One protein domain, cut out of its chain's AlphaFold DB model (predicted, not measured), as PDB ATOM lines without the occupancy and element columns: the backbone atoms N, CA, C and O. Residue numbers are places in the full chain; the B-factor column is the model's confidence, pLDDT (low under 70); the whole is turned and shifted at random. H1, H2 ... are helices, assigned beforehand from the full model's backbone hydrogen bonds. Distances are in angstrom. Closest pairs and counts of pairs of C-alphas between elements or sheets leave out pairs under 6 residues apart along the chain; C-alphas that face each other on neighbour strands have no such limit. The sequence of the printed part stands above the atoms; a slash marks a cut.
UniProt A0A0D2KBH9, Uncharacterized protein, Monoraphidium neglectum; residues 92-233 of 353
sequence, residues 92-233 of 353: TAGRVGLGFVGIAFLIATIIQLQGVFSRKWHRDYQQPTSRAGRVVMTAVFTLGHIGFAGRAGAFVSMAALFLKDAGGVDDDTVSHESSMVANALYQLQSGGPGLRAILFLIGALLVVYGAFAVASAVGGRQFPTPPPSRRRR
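Overview. This is residues 92 to 233 of the 353 residues of an uncharacterized protein of Monoraphidium neglectum (UniProt A0A0D2KBH9). Long helix H3 forms the core; H1 packs beside it, H5 crosses it, and short H4 makes a corner with H5. The 142 printed residues include five named helices, H1 to H5 in order, and no named strand: all helix. The whole is loose, with radius of gyration of the C-alphas 19.4 A and spans of 62 by 40 by 21 A.

Arrangement. Start at H1, residues 92 to 117: it touches H3, residues 131 to 166, opposite ways at a shallow 20 degrees, closest at C-alphas 102 and 159, 4.2 A. Residues 140 to 154 of H3 alone touch H5, residues 193 to 218, at a steep 46 degrees, closest at C-alphas 147 and 209, 3.7 A. H4, residues 180 to 190, touches H5 at residues 195 to 199 alone, closest at C-alphas 189 and 196, 5.7 A. Every O i to N i+4 pair is within hydrogen-bond range in H1, H3, H4 and H5; H2, residues 120 to 124, near H3, has 0 of 1, but 2 of 2 O i to N i+3 pairs.

Along the chain. Find C-alpha 92 at (55.711, 3.373, -0.020), where H1 begins; H3 runs 52.5 A, and H5 ends at C-alpha 218, (17.393, 0.975, 27.541).

Size, cuts and confidence. The printed part has no cut; the link H3 to H4 is long. pLDDT is under 70 at residues 169 to 191, 220 and 225 to 226.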
ATOM      1  N   THR A  92      56.200   4.649   0.534       86.06
ATOM      2  CA  THR A  92      55.711   3.373  -0.020       86.06
ATOM      3  C   THR A  92      55.170   2.463   1.082       86.06
ATOM      4  O   THR A  92      54.107   1.868   0.933       86.06
ATOM      5  N   ALA A  93      55.871   2.405   2.220       85.75
ATOM      6  CA  ALA A  93      55.431   1.653   3.391       85.75
ATOM      7  C   ALA A  93      54.091   2.174   3.941       85.75
ATOM      8  O   ALA A  93      53.210   1.380   4.268       85.75
ATOM      9  N   GLY A  94      53.907   3.496   3.991       85.88
ATOM     10  CA  GLY A  94      52.656   4.114   4.411       85.88
ATOM     11  C   GLY A  94      51.506   3.852   3.437       85.88
ATOM     12  O   GLY A  94      50.431   3.475   3.892       85.88
ATOM     13  N   ARG A  95      51.727   3.925   2.116       86.50
ATOM     14  CA  ARG A  95      50.715   3.587   1.093       86.50
ATOM     15  C   ARG A  95      50.262   2.134   1.195       86.50
ATOM     16  O   ARG A  95      49.064   1.859   1.174       86.50
ATOM     17  N   VAL A  96      51.203   1.207   1.386       90.06
ATOM     18  CA  VAL A  96      50.890  -0.204   1.662       90.06
ATOM     19  C   VAL A  96      50.046  -0.321   2.935       90.06
ATOM     20  O   VAL A  96      49.028  -1.014   2.942       90.06
ATOM     21  N   GLY A  97      50.414   0.409   3.990       86.62
ATOM     22  CA  GLY A  97      49.636   0.505   5.224       86.62
ATOM     23  C   GLY A  97      48.210   1.028   5.007       86.62
ATOM     24  O   GLY A  97      47.262   0.425   5.508       86.62
ATOM     25  N   LEU A  98      48.035   2.094   4.221       86.06
ATOM     26  CA  LEU A  98      46.724   2.639   3.848       86.06
ATOM     27  C   LEU A  98      45.899   1.615   3.062       86.06
ATOM     28  O   LEU A  98      44.711   1.457   3.337       86.06
ATOM     29  N   GLY A  99      46.529   0.848   2.169       89.44
ATOM     30  CA  GLY A  99      45.888  -0.260   1.461       89.44
ATOM     31  C   GLY A  99      45.339  -1.322   2.417       89.44
ATOM     32  O   GLY A  99      44.171  -1.705   2.318       89.44
ATOM     33  N   PHE A 100      46.135  -1.745   3.404       90.25
ATOM     34  CA  PHE A 100      45.679  -2.679   4.441       90.25
ATOM     35  C   PHE A 100      44.536  -2.111   5.288       90.25
ATOM     36  O   PHE A 100      43.576  -2.829   5.577       90.25
ATOM     37  N   VAL A 101      44.600  -0.829   5.659       85.81
ATOM     38  CA  VAL A 101      43.516  -0.151   6.386       85.81
ATOM     39  C   VAL A 101      42.244  -0.106   5.534       85.81
ATOM     40  O   VAL A 101      41.171  -0.456   6.028       85.81
ATOM     41  N   GLY A 102      42.349   0.229   4.247       88.06
ATOM     42  CA  GLY A 102      41.230   0.207   3.302       88.06
ATOM     43  C   GLY A 102      40.568  -1.172   3.211       88.06
ATOM     44  O   GLY A 102      39.350  -1.285   3.355       88.06
ATOM     45  N   ILE A 103      41.364  -2.240   3.081       90.69
ATOM     46  CA  ILE A 103      40.868  -3.630   3.093       90.69
ATOM     47  C   ILE A 103      40.175  -3.961   4.424       90.69
ATOM     48  O   ILE A 103      39.111  -4.583   4.428       90.69
ATOM     49  N   ALA A 104      40.723  -3.523   5.561       87.38
ATOM     50  CA  ALA A 104      40.095  -3.730   6.865       87.38
ATOM     51  C   ALA A 104      38.714  -3.055   6.954       87.38
ATOM     52  O   ALA A 104      37.765  -3.662   7.461       87.38
ATOM     53  N   PHE A 105      38.566  -1.844   6.406       86.88
ATOM     54  CA  PHE A 105      37.267  -1.175   6.305       86.88
ATOM     55  C   PHE A 105      36.300  -1.903   5.361       86.88
ATOM     56  O   PHE A 105      35.124  -2.014   5.699       86.88
ATOM     57  N   LEU A 106      36.760  -2.484   4.246       92.25
ATOM     58  CA  LEU A 106      35.907  -3.322   3.384       92.25
ATOM     59  C   LEU A 106      35.372  -4.554   4.124       92.25
ATOM     60  O   LEU A 106      34.183  -4.870   4.037       92.25
ATOM     61  N   ILE A 107      36.221  -5.231   4.901       88.75
ATOM     62  CA  ILE A 107      35.791  -6.355   5.743       88.75
ATOM     63  C   ILE A 107      34.766  -5.874   6.779       88.75
ATOM     64  O   ILE A 107      33.731  -6.517   6.975       88.75
ATOM     65  N   ALA A 108      35.009  -4.721   7.411       87.19
ATOM     66  CA  ALA A 108      34.066  -4.118   8.347       87.19
ATOM     67  C   ALA A 108      32.713  -3.815   7.680       87.19
ATOM     68  O   ALA A 108      31.674  -4.102   8.276       87.19
ATOM     69  N   THR A 109      32.702  -3.319   6.440       91.50
ATOM     70  CA  THR A 109      31.484  -3.111   5.641       91.50
ATOM     71  C   THR A 109      30.704  -4.409   5.468       91.50
ATOM     72  O   THR A 109      29.508  -4.435   5.747       91.50
ATOM     73  N   ILE A 110      31.365  -5.506   5.083       93.25
ATOM     74  CA  ILE A 110      30.711  -6.815   4.922       93.25
ATOM     75  C   ILE A 110      30.074  -7.267   6.243       93.25
ATOM     76  O   ILE A 110      28.932  -7.722   6.254       93.25
ATOM     77  N   ILE A 111      30.771  -7.100   7.369       89.44
ATOM     78  CA  ILE A 111      30.243  -7.448   8.697       89.44
ATOM     79  C   ILE A 111      29.007  -6.600   9.041       89.44
ATOM     80  O   ILE A 111      28.026  -7.134   9.559       89.44
ATOM     81  N   GLN A 112      29.012  -5.298   8.737       92.88
ATOM     82  CA  GLN A 112      27.838  -4.446   8.958       92.88
ATOM     83  C   GLN A 112      26.669  -4.853   8.052       92.88
ATOM     84  O   GLN A 112      25.542  -4.973   8.530       92.88
ATOM     85  N   LEU A 113      26.930  -5.168   6.778       92.50
ATOM     86  CA  LEU A 113      25.916  -5.671   5.845       92.50
ATOM     87  C   LEU A 113      25.315  -7.003   6.304       92.50
ATOM     88  O   LEU A 113      24.114  -7.216   6.150       92.50
ATOM     89  N   GLN A 114      26.092  -7.878   6.948       93.00
ATOM     90  CA  GLN A 114      25.528  -9.070   7.588       93.00
ATOM     91  C   GLN A 114      24.496  -8.700   8.660       93.00
ATOM     92  O   GLN A 114      23.484  -9.383   8.766       93.00
ATOM     93  N   GLY A 115      24.700  -7.625   9.428       89.50
ATOM     94  CA  GLY A 115      23.705  -7.107  10.377       89.50
ATOM     95  C   GLY A 115      22.455  -6.538   9.697       89.50
ATOM     96  O   GLY A 115      21.347  -6.709  10.206       89.50
ATOM     97  N   VAL A 116      22.616  -5.930   8.518       94.44
ATOM     98  CA  VAL A 116      21.500  -5.439   7.692       94.44
ATOM     99  C   VAL A 116      20.652  -6.595   7.169       94.44
ATOM    100  O   VAL A 116      19.433  -6.553   7.282       94.44
ATOM    101  N   PHE A 117      21.268  -7.642   6.620       95.44
ATOM    102  CA  PHE A 117      20.528  -8.734   5.980       95.44
ATOM    103  C   PHE A 117      20.157  -9.875   6.934       95.44
ATOM    104  O   PHE A 117      19.256 -10.663   6.649       95.44
ATOM    105  N   SER A 118      20.829  -9.993   8.080       92.50
ATOM    106  CA  SER A 118      20.575 -11.060   9.043       92.50
ATOM    107  C   SER A 118      19.676 -10.601  10.180       92.50
ATOM    108  O   SER A 118      19.921  -9.588  10.822       92.50
ATOM    109  N   ARG A 119      18.697 -11.437  10.528       91.81
ATOM    110  CA  ARG A 119      17.877 -11.282  11.740       91.81
ATOM    111  C   ARG A 119      18.461 -12.010  12.956       91.81
ATOM    112  O   ARG A 119      17.795 -12.134  13.979       91.81
ATOM    113  N   LYS A 120      19.691 -12.539  12.860       87.88
ATOM    114  CA  LYS A 120      20.320 -13.323  13.942       87.88
ATOM    115  C   LYS A 120      20.393 -12.540  15.253       87.88
ATOM    116  O   LYS A 120      20.110 -13.106  16.302       87.88
ATOM    117  N   TRP A 121      20.701 -11.249  15.175       87.50
ATOM    118  CA  TRP A 121      20.846 -10.368  16.334       87.50
ATOM    119  C   TRP A 121      19.515 -10.049  17.038       87.50
ATOM    120  O   TRP A 121      19.525  -9.644  18.196       87.50
ATOM    121  N   HIS A 122      18.357 -10.298  16.409       90.69
ATOM    122  CA  HIS A 122      17.053 -10.122  17.070       90.69
ATOM    123  C   HIS A 122      16.885 -11.080  18.257       90.69
ATOM    124  O   HIS A 122      16.149 -10.786  19.194       90.69
ATOM    125  N   ARG A 123      17.585 -12.226  18.240       86.25
ATOM    126  CA  ARG A 123      17.545 -13.230  19.315       86.25
ATOM    127  C   ARG A 123      18.194 -12.765  20.622       86.25
ATOM    128  O   ARG A 123      17.991 -13.430  21.638       86.25
ATOM    129  N   ASP A 124      18.938 -11.660  20.588       84.31
ATOM    130  CA  ASP A 124      19.606 -11.072  21.755       84.31
ATOM    131  C   ASP A 124      18.656 -10.191  22.595       84.31
ATOM    132  O   ASP A 124      19.025  -9.727  23.677       84.31
ATOM    133  N   TYR A 125      17.438  -9.945  22.105       87.06
ATOM    134  CA  TYR A 125      16.424  -9.141  22.785       87.06
ATOM    135  C   TYR A 125      15.433 -10.023  23.538       87.06
ATOM    136  O   TYR A 125      15.085 -11.124  23.101       87.06
ATOM    137  N   GLN A 126      14.952  -9.518  24.675       84.50
ATOM    138  CA  GLN A 126      13.837 -10.142  25.382       84.50
ATOM    139  C   GLN A 126      12.596 -10.148  24.487       84.50
ATOM    140  O   GLN A 126      12.285  -9.154  23.828       84.50
ATOM    141  N   GLN A 127      11.878 -11.270  24.449       84.62
ATOM    142  CA  GLN A 127      10.640 -11.328  23.681       84.62
ATOM    143  C   GLN A 127       9.559 -10.503  24.393       84.62
ATOM    144  O   GLN A 127       9.287 -10.753  25.568       84.62
ATOM    145  N   PRO A 128       8.936  -9.525  23.717       85.00
ATOM    146  CA  PRO A 128       7.911  -8.697  24.335       85.00
ATOM    147  C   PRO A 128       6.635  -9.511  24.576       85.00
ATOM    148  O   PRO A 128       6.095 -10.125  23.656       85.00
ATOM    149  N   THR A 129       6.121  -9.471  25.804       88.19
ATOM    150  CA  THR A 129       4.869 -10.146  26.193       88.19
ATOM    151  C   THR A 129       3.624  -9.340  25.810       88.19
ATOM    152  O   THR A 129       2.572  -9.911  25.533       88.19
ATOM    153  N   SER A 130       3.728  -8.007  25.732       93.25
ATOM    154  CA  SER A 130       2.608  -7.112  25.418       93.25
ATOM    155  C   SER A 130       2.531  -6.736  23.929       93.25
ATOM    156  O   SER A 130       3.525  -6.733  23.195       93.25
ATOM    157  N   ARG A 131       1.329  -6.376  23.447       92.06
ATOM    158  CA  ARG A 131       1.127  -5.868  22.072       92.06
ATOM    159  C   ARG A 131       1.905  -4.570  21.828       92.06
ATOM    160  O   ARG A 131       2.529  -4.442  20.780       92.06
ATOM    161  N   ALA A 132       1.915  -3.662  22.803       90.19
ATOM    162  CA  ALA A 132       2.700  -2.429  22.740       90.19
ATOM    163  C   ALA A 132       4.208  -2.725  22.646       90.19
ATOM    164  O   ALA A 132       4.889  -2.175  21.783       90.19
ATOM    165  N   GLY A 133       4.715  -3.676  23.440       89.25
ATOM    166  CA  GLY A 133       6.118  -4.094  23.391       89.25
ATOM    167  C   GLY A 133       6.535  -4.666  22.033       89.25
ATOM    168  O   GLY A 133       7.651  -4.421  21.583       89.25
ATOM    169  N   ARG A 134       5.636  -5.369  21.326       91.19
ATOM    170  CA  ARG A 134       5.895  -5.857  19.957       91.19
ATOM    171  C   ARG A 134       6.083  -4.724  18.949       91.19
ATOM    172  O   ARG A 134       6.967  -4.821  18.098       91.19
ATOM    173  N   VAL A 135       5.287  -3.658  19.044       93.31
ATOM    174  CA  VAL A 135       5.423  -2.481  18.166       93.31
ATOM    175  C   VAL A 135       6.751  -1.779  18.428       93.31
ATOM    176  O   VAL A 135       7.501  -1.527  17.489       93.31
ATOM    177  N   VAL A 136       7.087  -1.555  19.702       91.44
ATOM    178  CA  VAL A 136       8.364  -0.944  20.098       91.44
ATOM    179  C   VAL A 136       9.545  -1.782  19.609       91.44
ATOM    180  O   VAL A 136      10.447  -1.244  18.975       91.44
ATOM    181  N   MET A 137       9.524  -3.102  19.807       91.56
ATOM    182  CA  MET A 137      10.599  -3.976  19.322       91.56
ATOM    183  C   MET A 137      10.711  -3.990  17.800       91.56
ATOM    184  O   MET A 137      11.816  -4.022  17.269       91.56
ATOM    185  N   THR A 138       9.588  -3.910  17.086       93.38
ATOM    186  CA  THR A 138       9.610  -3.788  15.624       93.38
ATOM    187  C   THR A 138      10.301  -2.491  15.204       93.38
ATOM    188  O   THR A 138      11.155  -2.529  14.324       93.38
ATOM    189  N   ALA A 139      10.003  -1.371  15.872       93.50
ATOM    190  CA  ALA A 139      10.676  -0.097  15.628       93.50
ATOM    191  C   ALA A 139      12.177  -0.156  15.964       93.50
ATOM    192  O   ALA A 139      13.002   0.337  15.203       93.50
ATOM    193  N   VAL A 140      12.562  -0.813  17.062       94.06
ATOM    194  CA  VAL A 140      13.978  -1.031  17.408       94.06
ATOM    195  C   VAL A 140      14.678  -1.860  16.328       94.06
ATOM    196  O   VAL A 140      15.786  -1.521  15.916       94.06
ATOM    197  N   PHE A 141      14.035  -2.910  15.814       94.69
ATOM    198  CA  PHE A 141      14.608  -3.741  14.756       94.69
ATOM    199  C   PHE A 141      14.766  -2.997  13.430       94.69
ATOM    200  O   PHE A 141      15.819  -3.099  12.799       94.69
ATOM    201  N   THR A 142      13.772  -2.207  13.020       95.25
ATOM    202  CA  THR A 142      13.878  -1.396  11.799       95.25
ATOM    203  C   THR A 142      14.959  -0.327  11.930       95.25
ATOM    204  O   THR A 142      15.798  -0.214  11.036       95.25
ATOM    205  N   LEU A 143      15.016   0.386  13.061       94.25
ATOM    206  CA  LEU A 143      16.086   1.345  13.359       94.25
ATOM    207  C   LEU A 143      17.467   0.675  13.327       94.25
ATOM    208  O   LEU A 143      18.413   1.247  12.790       94.25
ATOM    209  N   GLY A 144      17.578  -0.552  13.843       92.75
ATOM    210  CA  GLY A 144      18.813  -1.334  13.800       92.75
ATOM    211  C   GLY A 144      19.272  -1.646  12.380       92.75
ATOM    212  O   GLY A 144      20.421  -1.371  12.042       92.75
ATOM    213  N   HIS A 145      18.383  -2.148  11.519       95.69
ATOM    214  CA  HIS A 145      18.711  -2.428  10.116       95.69
ATOM    215  C   HIS A 145      19.138  -1.168   9.350       95.69
ATOM    216  O   HIS A 145      20.158  -1.186   8.659       95.69
ATOM    217  N   ILE A 146      18.396  -0.068   9.515       95.56
ATOM    218  CA  ILE A 146      18.710   1.226   8.891       95.56
ATOM    219  C   ILE A 146      20.062   1.745   9.399       95.56
ATOM    220  O   ILE A 146      20.914   2.165   8.617       95.56
ATOM    221  N   GLY A 147      20.299   1.651  10.706       92.00
ATOM    222  CA  GLY A 147      21.549   2.077  11.315       92.00
ATOM    223  C   GLY A 147      22.757   1.243  10.872       92.00
ATOM    224  O   GLY A 147      23.815   1.802  10.581       92.00
ATOM    225  N   PHE A 148      22.618  -0.084  10.763       93.50
ATOM    226  CA  PHE A 148      23.673  -0.950  10.224       93.50
ATOM    227  C   PHE A 148      24.010  -0.602   8.770       93.50
ATOM    228  O   PHE A 148      25.189  -0.593   8.410       93.50
ATOM    229  N   ALA A 149      23.011  -0.246   7.959       94.44
ATOM    230  CA  ALA A 149      23.232   0.215   6.591       94.44
ATOM    231  C   ALA A 149      24.008   1.541   6.568       94.44
ATOM    232  O   ALA A 149      24.975   1.669   5.819       94.44
ATOM    233  N   GLY A 150      23.670   2.482   7.458       92.06
ATOM    234  CA  GLY A 150      24.432   3.720   7.649       92.06
ATOM    235  C   GLY A 150      25.902   3.480   7.984       92.06
ATOM    236  O   GLY A 150      26.790   4.083   7.383       92.06
ATOM    237  N   ARG A 151      26.179   2.542   8.899       90.94
ATOM    238  CA  ARG A 151      27.557   2.163   9.249       90.94
ATOM    239  C   ARG A 151      28.303   1.516   8.089       90.94
ATOM    240  O   ARG A 151      29.472   1.832   7.888       90.94
ATOM    241  N   ALA A 152      27.650   0.628   7.341       92.44
ATOM    242  CA  ALA A 152      28.232   0.021   6.147       92.44
ATOM    243  C   ALA A 152      28.587   1.091   5.103       92.44
ATOM    244  O   ALA A 152      29.695   1.074   4.574       92.44
ATOM    245  N   GLY A 153      27.688   2.056   4.881       89.88
ATOM    246  CA  GLY A 153      27.921   3.223   4.026       89.88
ATOM    247  C   GLY A 153      29.147   4.027   4.458       89.88
ATOM    248  O   GLY A 153      30.058   4.247   3.668       89.88
ATOM    249  N   ALA A 154      29.232   4.386   5.739       87.81
ATOM    250  CA  ALA A 154      30.385   5.115   6.267       87.81
ATOM    251  C   ALA A 154      31.705   4.338   6.098       87.81
ATOM    252  O   ALA A 154      32.723   4.913   5.715       87.81
ATOM    253  N   PHE A 155      31.700   3.027   6.354       89.19
ATOM    254  CA  PHE A 155      32.896   2.194   6.220       89.19
ATOM    255  C   PHE A 155      33.343   2.010   4.772       89.19
ATOM    256  O   PHE A 155      34.542   2.082   4.514       89.19
ATOM    257  N   VAL A 156      32.420   1.830   3.821       92.31
ATOM    258  CA  VAL A 156      32.794   1.728   2.404       92.31
ATOM    259  C   VAL A 156      33.320   3.056   1.865       92.31
ATOM    260  O   VAL A 156      34.296   3.049   1.120       92.31
ATOM    261  N   SER A 157      32.760   4.192   2.297       87.12
ATOM    262  CA  SER A 157      33.295   5.511   1.946       87.12
ATOM    263  C   SER A 157      34.724   5.691   2.459       87.12
ATOM    264  O   SER A 157      35.599   6.073   1.689       87.12
ATOM    265  N   MET A 158      34.999   5.341   3.722       84.00
ATOM    266  CA  MET A 158      36.362   5.405   4.269       84.00
ATOM    267  C   MET A 158      37.319   4.441   3.558       84.00
ATOM    268  O   MET A 158      38.451   4.814   3.262       84.00
ATOM    269  N   ALA A 159      36.871   3.222   3.235       89.50
ATOM    270  CA  ALA A 159      37.668   2.274   2.460       89.50
ATOM    271  C   ALA A 159      38.048   2.835   1.085       89.50
ATOM    272  O   ALA A 159      39.206   2.736   0.689       89.50
ATOM    273  N   ALA A 160      37.090   3.439   0.376       88.75
ATOM    274  CA  ALA A 160      37.325   4.039  -0.932       88.75
ATOM    275  C   ALA A 160      38.363   5.169  -0.861       88.75
ATOM    276  O   ALA A 160      39.244   5.226  -1.712       88.75
ATOM    277  N   LEU A 161      38.310   6.011   0.177       83.69
ATOM    278  CA  LEU A 161      39.295   7.076   0.396       83.69
ATOM    279  C   LEU A 161      40.700   6.514   0.641       83.69
ATOM    280  O   LEU A 161      41.641   6.895  -0.047       83.69
ATOM    281  N   PHE A 162      40.842   5.553   1.558       85.19
ATOM    282  CA  PHE A 162      42.147   4.951   1.840       85.19
ATOM    283  C   PHE A 162      42.725   4.192   0.645       85.19
ATOM    284  O   PHE A 162      43.935   4.220   0.437       85.19
ATOM    285  N   LEU A 163      41.885   3.522  -0.149       89.44
ATOM    286  CA  LEU A 163      42.327   2.819  -1.353       89.44
ATOM    287  C   LEU A 163      42.688   3.780  -2.491       89.44
ATOM    288  O   LEU A 163      43.670   3.519  -3.182       89.44
ATOM    289  N   LYS A 164      41.951   4.891  -2.660       85.56
ATOM    290  CA  LYS A 164      42.319   5.964  -3.599       85.56
ATOM    291  C   LYS A 164      43.719   6.489  -3.270       85.56
ATOM    292  O   LYS A 164      44.578   6.529  -4.146       85.56
ATOM    293  N   ASP A 165      43.965   6.782  -1.997       83.31
ATOM    294  CA  ASP A 165      45.254   7.293  -1.525       83.31
ATOM    295  C   ASP A 165      46.384   6.265  -1.617       83.31
ATOM    296  O   ASP A 165      47.511   6.595  -1.983       83.31
ATOM    297  N   ALA A 166      46.098   5.001  -1.297       87.31
ATOM    298  CA  ALA A 166      47.064   3.916  -1.431       87.31
ATOM    299  C   ALA A 166      47.473   3.693  -2.895       87.31
ATOM    300  O   ALA A 166      48.624   3.346  -3.162       87.31
ATOM    301  N   GLY A 167      46.542   3.912  -3.830       84.50
ATOM    302  CA  GLY A 167      46.770   3.809  -5.269       84.50
ATOM    303  C   GLY A 167      47.641   4.921  -5.852       84.50
ATOM    304  O   GLY A 167      48.061   4.792  -6.997       84.50
ATOM    305  N   GLY A 168      47.930   5.986  -5.091       75.81
ATOM    306  CA  GLY A 168      48.707   7.124  -5.586       75.81
ATOM    307  C   GLY A 168      48.056   7.795  -6.793       75.81
ATOM    308  O   GLY A 168      48.761   8.270  -7.677       75.81
ATOM    309  N   VAL A 169      46.718   7.774  -6.863       67.94
ATOM    310  CA  VAL A 169      45.965   8.553  -7.851       67.94
ATOM    311  C   VAL A 169      46.005  10.002  -7.379       67.94
ATOM    312  O   VAL A 169      45.071  10.495  -6.747       67.94
ATOM    313  N   ASP A 170      47.159  10.629  -7.595       57.06
ATOM    314  CA  ASP A 170      47.381  12.044  -7.366       57.06
ATOM    315  C   ASP A 170      46.582  12.787  -8.445       57.06
ATOM    316  O   ASP A 170      46.977  12.879  -9.604       57.06
ATOM    317  N   ASP A 171      45.379  13.240  -8.087       56.91
ATOM    318  CA  ASP A 171      44.705  14.270  -8.868       56.91
ATOM    319  C   ASP A 171      45.556  15.540  -8.701       56.91
ATOM    320  O   ASP A 171      45.533  16.147  -7.634       56.91
ATOM    321  N   ASP A 172      46.271  15.970  -9.746       51.03
ATOM    322  CA  ASP A 172      47.107  17.195  -9.775       51.03
ATOM    323  C   ASP A 172      46.347  18.490  -9.382       51.03
ATOM    324  O   ASP A 172      46.915  19.575  -9.276       51.03
ATOM    325  N   THR A 173      45.033  18.393  -9.171       51.62
ATOM    326  CA  THR A 173      44.136  19.469  -8.731       51.62
ATOM    327  C   THR A 173      43.993  19.570  -7.212       51.62
ATOM    328  O   THR A 173      43.290  20.451  -6.713       51.62
ATOM    329  N   VAL A 174      44.638  18.680  -6.460       53.62
ATOM    330  CA  VAL A 174      44.427  18.520  -5.027       53.62
ATOM    331  C   VAL A 174      45.637  19.058  -4.264       53.62
ATOM    332  O   VAL A 174      46.697  18.441  -4.241       53.62
ATOM    333  N   SER A 175      45.481  20.210  -3.605       53.00
ATOM    334  CA  SER A 175      46.542  20.806  -2.787       53.00
ATOM    335  C   SER A 175      46.985  19.838  -1.679       53.00
ATOM    336  O   SER A 175      46.208  19.464  -0.794       53.00
ATOM    337  N   HIS A 176      48.256  19.432  -1.726       52.34
ATOM    338  CA  HIS A 176      48.883  18.517  -0.763       52.34
ATOM    339  C   HIS A 176      49.014  19.101   0.653       52.34
ATOM    340  O   HIS A 176      49.392  18.384   1.571       52.34
ATOM    341  N   GLU A 177      48.678  20.375   0.859       53.41
ATOM    342  CA  GLU A 177      48.778  21.019   2.173       53.41
ATOM    343  C   GLU A 177      47.651  20.611   3.139       53.41
ATOM    344  O   GLU A 177      47.786  20.817   4.348       53.41
ATOM    345  N   SER A 178      46.584  19.953   2.655       54.69
ATOM    346  CA  SER A 178      45.425  19.579   3.477       54.69
ATOM    347  C   SER A 178      45.413  18.161   4.035       54.69
ATOM    348  O   SER A 178      45.724  17.174   3.369       54.69
ATOM    349  N   SER A 179      44.931  18.053   5.283       57.69
ATOM    350  CA  SER A 179      44.624  16.777   5.942       57.69
ATOM    351  C   SER A 179      43.776  15.892   5.026       57.69
ATOM    352  O   SER A 179      42.729  16.319   4.549       57.69
ATOM    353  N   MET A 180      44.198  14.639   4.829       60.88
ATOM    354  CA  MET A 180      43.532  13.618   4.003       60.88
ATOM    355  C   MET A 180      42.007  13.606   4.144       60.88
ATOM    356  O   MET A 180      41.284  13.559   3.153       60.88
ATOM    357  N   VAL A 181      41.516  13.685   5.380       59.38
ATOM    358  CA  VAL A 181      40.079  13.663   5.672       59.38
ATOM    359  C   VAL A 181      39.410  14.986   5.300       59.38
ATOM    360  O   VAL A 181      38.297  14.974   4.786       59.38
ATOM    361  N   ALA A 182      40.079  16.117   5.531       58.97
ATOM    362  CA  ALA A 182      39.579  17.438   5.157       58.97
ATOM    363  C   ALA A 182      39.522  17.595   3.636       58.97
ATOM    364  O   ALA A 182      38.533  18.083   3.111       58.97
ATOM    365  N   ASN A 183      40.529  17.090   2.931       64.31
ATOM    366  CA  ASN A 183      40.588  17.092   1.480       64.31
ATOM    367  C   ASN A 183      39.547  16.149   0.867       64.31
ATOM    368  O   ASN A 183      38.838  16.511  -0.063       64.31
ATOM    369  N   ALA A 184      39.368  14.966   1.460       64.19
ATOM    370  CA  ALA A 184      38.287  14.064   1.095       64.19
ATOM    371  C   ALA A 184      36.915  14.711   1.312       64.19
ATOM    372  O   ALA A 184      36.076  14.642   0.424       64.19
ATOM    373  N   LEU A 185      36.690  15.369   2.456       64.94
ATOM    374  CA  LEU A 185      35.466  16.124   2.737       64.94
ATOM    375  C   LEU A 185      35.282  17.286   1.765       64.94
ATOM    376  O   LEU A 185      34.170  17.482   1.291       64.94
ATOM    377  N   TYR A 186      36.352  18.010   1.438       68.19
ATOM    378  CA  TYR A 186      36.327  19.099   0.475       68.19
ATOM    379  C   TYR A 186      36.004  18.586  -0.923       68.19
ATOM    380  O   TYR A 186      35.128  19.149  -1.552       68.19
ATOM    381  N   GLN A 187      36.602  17.490  -1.396       67.31
ATOM    382  CA  GLN A 187      36.229  16.825  -2.655       67.31
ATOM    383  C   GLN A 187      34.782  16.318  -2.614       67.31
ATOM    384  O   GLN A 187      34.058  16.380  -3.607       67.31
ATOM    385  N   LEU A 188      34.325  15.860  -1.444       66.12
ATOM    386  CA  LEU A 188      32.955  15.398  -1.255       66.12
ATOM    387  C   LEU A 188      31.933  16.548  -1.262       66.12
ATOM    388  O   LEU A 188      30.801  16.385  -1.718       66.12
ATOM    389  N   GLN A 189      32.336  17.713  -0.756       66.50
ATOM    390  CA  GLN A 189      31.552  18.942  -0.726       66.50
ATOM    391  C   GLN A 189      31.640  19.714  -2.042       66.50
ATOM    392  O   GLN A 189      30.645  20.278  -2.467       66.50
ATOM    393  N   SER A 190      32.785  19.765  -2.708       67.75
ATOM    394  CA  SER A 190      32.962  20.430  -4.002       67.75
ATOM    395  C   SER A 190      32.415  19.588  -5.153       67.75
ATOM    396  O   SER A 190      32.048  20.136  -6.190       67.75
ATOM    397  N   GLY A 191      32.259  18.277  -4.941       69.00
ATOM    398  CA  GLY A 191      31.509  17.400  -5.826       69.00
ATOM    399  C   GLY A 191      30.066  17.865  -6.041       69.00
ATOM    400  O   GLY A 191      29.480  18.600  -5.240       69.00
ATOM    401  N   GLY A 192      29.479  17.418  -7.155       77.62
ATOM    402  CA  GLY A 192      28.117  17.781  -7.545       77.62
ATOM    403  C   GLY A 192      27.067  17.498  -6.454       77.62
ATOM    404  O   GLY A 192      27.304  16.715  -5.530       77.62
ATOM    405  N   PRO A 193      25.862  18.086  -6.567       79.44
ATOM    406  CA  PRO A 193      24.832  18.049  -5.521       79.44
ATOM    407  C   PRO A 193      24.462  16.634  -5.037       79.44
ATOM    408  O   PRO A 193      24.101  16.460  -3.873       79.44
ATOM    409  N   GLY A 194      24.609  15.609  -5.884       80.25
ATOM    410  CA  GLY A 194      24.377  14.212  -5.506       80.25
ATOM    411  C   GLY A 194      25.336  13.684  -4.433       80.25
ATOM    412  O   GLY A 194      24.918  12.945  -3.547       80.25
ATOM    413  N   LEU A 195      26.605  14.096  -4.453       78.25
ATOM    414  CA  LEU A 195      27.618  13.621  -3.508       78.25
ATOM    415  C   LEU A 195      27.384  14.195  -2.100       78.25
ATOM    416  O   LEU A 195      27.440  13.472  -1.104       78.25
ATOM    417  N   ARG A 196      26.996  15.476  -2.035       80.44
ATOM    418  CA  ARG A 196      26.548  16.140  -0.800       80.44
ATOM    419  C   ARG A 196      25.328  15.444  -0.200       80.44
ATOM    420  O   ARG A 196      25.286  15.209   1.006       80.44
ATOM    421  N   ALA A 197      24.358  15.077  -1.040       84.50
ATOM    422  CA  ALA A 197      23.167  14.355  -0.605       84.50
ATOM    423  C   ALA A 197      23.509  12.969  -0.032       84.50
ATOM    424  O   ALA A 197      22.954  12.582   0.994       84.50
ATOM    425  N   ILE A 198      24.466  12.249  -0.634       85.44
ATOM    426  CA  ILE A 198      24.958  10.966  -0.109       85.44
ATOM    427  C   ILE A 198      25.615  11.153   1.261       85.44
ATOM    428  O   ILE A 198      25.319  10.394   2.183       85.44
ATOM    429  N   LEU A 199      26.467  12.168   1.430       82.62
ATOM    430  CA  LEU A 199      27.117  12.432   2.716       82.62
ATOM    431  C   LEU A 199      26.094  12.771   3.807       82.62
ATOM    432  O   LEU A 199      26.162  12.231   4.912       82.62
ATOM    433  N   PHE A 200      25.119  13.622   3.479       86.56
ATOM    434  CA  PHE A 200      24.018  13.951   4.377       86.56
ATOM    435  C   PHE A 200      23.212  12.704   4.755       86.56
ATOM    436  O   PHE A 200      22.934  12.483   5.933       86.56
ATOM    437  N   LEU A 201      22.898  11.849   3.778       89.56
ATOM    438  CA  LEU A 201      22.187  10.594   4.003       89.56
ATOM    439  C   LEU A 201      22.974   9.657   4.928       89.56
ATOM    440  O   LEU A 201      22.402   9.130   5.878       89.56
ATOM    441  N   ILE A 202      24.281   9.481   4.707       88.50
ATOM    442  CA  ILE A 202      25.141   8.680   5.592       88.50
ATOM    443  C   ILE A 202      25.118   9.256   7.013       88.50
ATOM    444  O   ILE A 202      24.920   8.507   7.971       88.50
ATOM    445  N   GLY A 203      25.258  10.578   7.158       83.75
ATOM    446  CA  GLY A 203      25.171  11.263   8.448       83.75
ATOM    447  C   GLY A 203      23.837  11.015   9.158       83.75
ATOM    448  O   GLY A 203      23.820  10.612  10.322       83.75
ATOM    449  N   ALA A 204      22.719  11.162   8.447       90.06
ATOM    450  CA  ALA A 204      21.384  10.896   8.979       90.06
ATOM    451  C   ALA A 204      21.216   9.428   9.414       90.06
ATOM    452  O   ALA A 204      20.721   9.158  10.509       90.06
ATOM    453  N   LEU A 205      21.689   8.468   8.612       90.81
ATOM    454  CA  LEU A 205      21.647   7.043   8.959       90.81
ATOM    455  C   LEU A 205      22.510   6.714  10.190       90.81
ATOM    456  O   LEU A 205      22.142   5.851  10.989       90.81
ATOM    457  N   LEU A 206      23.637   7.407  10.388       86.81
ATOM    458  CA  LEU A 206      24.459   7.268  11.595       86.81
ATOM    459  C   LEU A 206      23.761   7.830  12.842       86.81
ATOM    460  O   LEU A 206      23.869   7.233  13.914       86.81
ATOM    461  N   VAL A 207      23.001   8.922  12.717       87.81
ATOM    462  CA  VAL A 207      22.150   9.426  13.810       87.81
ATOM    463  C   VAL A 207      21.065   8.405  14.157       87.81
ATOM    464  O   VAL A 207      20.872   8.093  15.334       87.81
ATOM    465  N   VAL A 208      20.423   7.808  13.147       91.06
ATOM    466  CA  VAL A 208      19.455   6.712  13.334       91.06
ATOM    467  C   VAL A 208      20.097   5.517  14.045       91.06
ATOM    468  O   VAL A 208      19.508   4.968  14.977       91.06
ATOM    469  N   TYR A 209      21.329   5.149  13.679       90.44
ATOM    470  CA  TYR A 209      22.087   4.122  14.396       90.44
ATOM    471  C   TYR A 209      22.340   4.499  15.864       90.44
ATOM    472  O   TYR A 209      22.235   3.646  16.745       90.44
ATOM    473  N   GLY A 210      22.653   5.766  16.145       82.12
ATOM    474  CA  GLY A 210      22.805   6.273  17.509       82.12
ATOM    475  C   GLY A 210      21.521   6.119  18.328       82.12
ATOM    476  O   GLY A 210      21.562   5.593  19.440       82.12
ATOM    477  N   ALA A 211      20.374   6.485  17.752       88.25
ATOM    478  CA  ALA A 211      19.068   6.292  18.379       88.25
ATOM    479  C   ALA A 211      18.773   4.805  18.636       88.25
ATOM    480  O   ALA A 211      18.360   4.442  19.738       88.25
ATOM    481  N   PHE A 212      19.059   3.932  17.664       91.19
ATOM    482  CA  PHE A 212      18.986   2.482  17.846       91.19
ATOM    483  C   PHE A 212      19.862   2.010  19.009       91.19
ATOM    484  O   PHE A 212      19.394   1.237  19.836       91.19
ATOM    485  N   ALA A 213      21.109   2.472  19.108       86.31
ATOM    486  CA  ALA A 213      22.027   2.061  20.166       86.31
ATOM    487  C   ALA A 213      21.516   2.456  21.562       86.31
ATOM    488  O   ALA A 213      21.552   1.634  22.477       86.31
ATOM    489  N   VAL A 214      20.978   3.670  21.712       84.75
ATOM    490  CA  VAL A 214      20.354   4.128  22.966       84.75
ATOM    491  C   VAL A 214      19.107   3.303  23.281       84.75
ATOM    492  O   VAL A 214      18.982   2.774  24.384       84.75
ATOM    493  N   ALA A 215      18.217   3.115  22.304       85.62
ATOM    494  CA  ALA A 215      17.022   2.293  22.471       85.62
ATOM    495  C   ALA A 215      17.370   0.839  22.821       85.62
ATOM    496  O   ALA A 215      16.682   0.218  23.619       85.62
ATOM    497  N   SER A 216      18.469   0.308  22.286       86.25
ATOM    498  CA  SER A 216      18.973  -1.035  22.589       86.25
ATOM    499  C   SER A 216      19.524  -1.146  24.010       86.25
ATOM    500  O   SER A 216      19.368  -2.183  24.651       86.25
ATOM    501  N   ALA A 217      20.181  -0.088  24.496       82.00
ATOM    502  CA  ALA A 217      20.720  -0.029  25.850       82.00
ATOM    503  C   ALA A 217      19.603   0.043  26.902       82.00
ATOM    504  O   ALA A 217      19.695  -0.616  27.933       82.00
ATOM    505  N   VAL A 218      18.535   0.799  26.625       83.50
ATOM    506  CA  VAL A 218      17.393   0.975  27.541       83.50
ATOM    507  C   VAL A 218      16.353  -0.147  27.395       83.50
ATOM    508  O   VAL A 218      15.765  -0.595  28.374       83.50
ATOM    509  N   GLY A 219      16.117  -0.624  26.172       70.94
ATOM    510  CA  GLY A 219      14.955  -1.425  25.771       70.94
ATOM    511  C   GLY A 219      15.071  -2.940  25.946       70.94
ATOM    512  O   GLY A 219      14.355  -3.679  25.277       70.94
ATOM    513  N   GLY A 220      15.950  -3.428  26.826       66.62
ATOM    514  CA  GLY A 220      15.932  -4.839  27.228       66.62
ATOM    515  C   GLY A 220      16.753  -5.785  26.350       66.62
ATOM    516  O   GLY A 220      16.386  -6.955  26.183       66.62
ATOM    517  N   ARG A 221      17.893  -5.326  25.815       79.31
ATOM    518  CA  ARG A 221      18.938  -6.270  25.395       79.31
ATOM    519  C   ARG A 221      19.329  -7.114  26.611       79.31
ATOM    520  O   ARG A 221      19.565  -6.573  27.689       79.31
ATOM    521  N   GLN A 222      19.349  -8.438  26.463       77.00
ATOM    522  CA  GLN A 222      19.686  -9.317  27.581       77.00
ATOM    523  C   GLN A 222      21.164  -9.126  27.939       77.00
ATOM    524  O   GLN A 222      22.052  -9.476  27.159       77.00
ATOM    525  N   PHE A 223      21.412  -8.543  29.112       70.06
ATOM    526  CA  PHE A 223      22.732  -8.446  29.718       70.06
ATOM    527  C   PHE A 223      22.790  -9.354  30.953       70.06
ATOM    528  O   PHE A 223      21.881  -9.283  31.782       70.06
ATOM    529  N   PRO A 224      23.823 -10.206  31.086       71.12
ATOM    530  CA  PRO A 224      24.941 -10.415  30.156       71.12
ATOM    531  C   PRO A 224      24.485 -11.057  28.835       71.12
ATOM    532  O   PRO A 224      23.561 -11.868  28.833       71.12
ATOM    533  N   THR A 225      25.135 -10.718  27.716       67.38
ATOM    534  CA  THR A 225      24.799 -11.313  26.412       67.38
ATOM    535  C   THR A 225      24.995 -12.830  26.473       67.38
ATOM    536  O   THR A 225      26.116 -13.277  26.748       67.38
ATOM    537  N   PRO A 226      23.941 -13.636  26.257       68.69
ATOM    538  CA  PRO A 226      24.070 -15.083  26.316       68.69
ATOM    539  C   PRO A 226      24.968 -15.583  25.173       68.69
ATOM    540  O   PRO A 226      25.005 -14.966  24.103       68.69
ATOM    541  N   PRO A 227      25.692 -16.702  25.359       73.38
ATOM    542  CA  PRO A 227      26.439 -17.315  24.266       73.38
ATOM    543  C   PRO A 227      25.477 -17.686  23.119       73.38
ATOM    544  O   PRO A 227      24.308 -17.979  23.385       73.38
ATOM    545  N   PRO A 228      25.928 -17.692  21.852       73.06
ATOM    546  CA  PRO A 228      25.087 -18.037  20.701       73.06
ATOM    547  C   PRO A 228      24.320 -19.362  20.841       73.06
ATOM    548  O   PRO A 228      23.151 -19.428  20.460       73.06
ATOM    549  N   SER A 229      24.946 -20.390  21.420       78.50
ATOM    550  CA  SER A 229      24.325 -21.688  21.733       78.50
ATOM    551  C   SER A 229      23.395 -21.663  22.954       78.50
ATOM    552  O   SER A 229      22.698 -22.637  23.234       78.50
ATOM    553  N   ARG A 230      23.398 -20.566  23.722       74.44
ATOM    554  CA  ARG A 230      22.834 -20.435  25.079       74.44
ATOM    555  C   ARG A 230      23.407 -21.435  26.090       74.44
ATOM    556  O   ARG A 230      22.902 -21.530  27.205       74.44
ATOM    557  N   ARG A 231      24.494 -22.128  25.740       73.12
ATOM    558  CA  ARG A 231      25.235 -23.034  26.617       73.12
ATOM    559  C   ARG A 231      26.556 -22.379  26.996       73.12
ATOM    560  O   ARG A 231      27.446 -22.195  26.166       73.12
ATOM    561  N   ARG A 232      26.673 -21.981  28.262       71.19
ATOM    562  CA  ARG A 232      27.916 -21.413  28.787       71.19
ATOM    563  C   ARG A 232      28.935 -22.537  28.942       71.19
ATOM    564  O   ARG A 232      28.600 -23.600  29.458       71.19
ATOM    565  N   ARG A 233      30.174 -22.312  28.501       71.38
ATOM    566  CA  ARG A 233      31.263 -23.233  28.831       71.38
ATOM    567  C   ARG A 233      31.554 -23.101  30.331       71.38
ATOM    568  O   ARG A 233      31.771 -21.965  30.761       71.38
TER     569      ARG A 233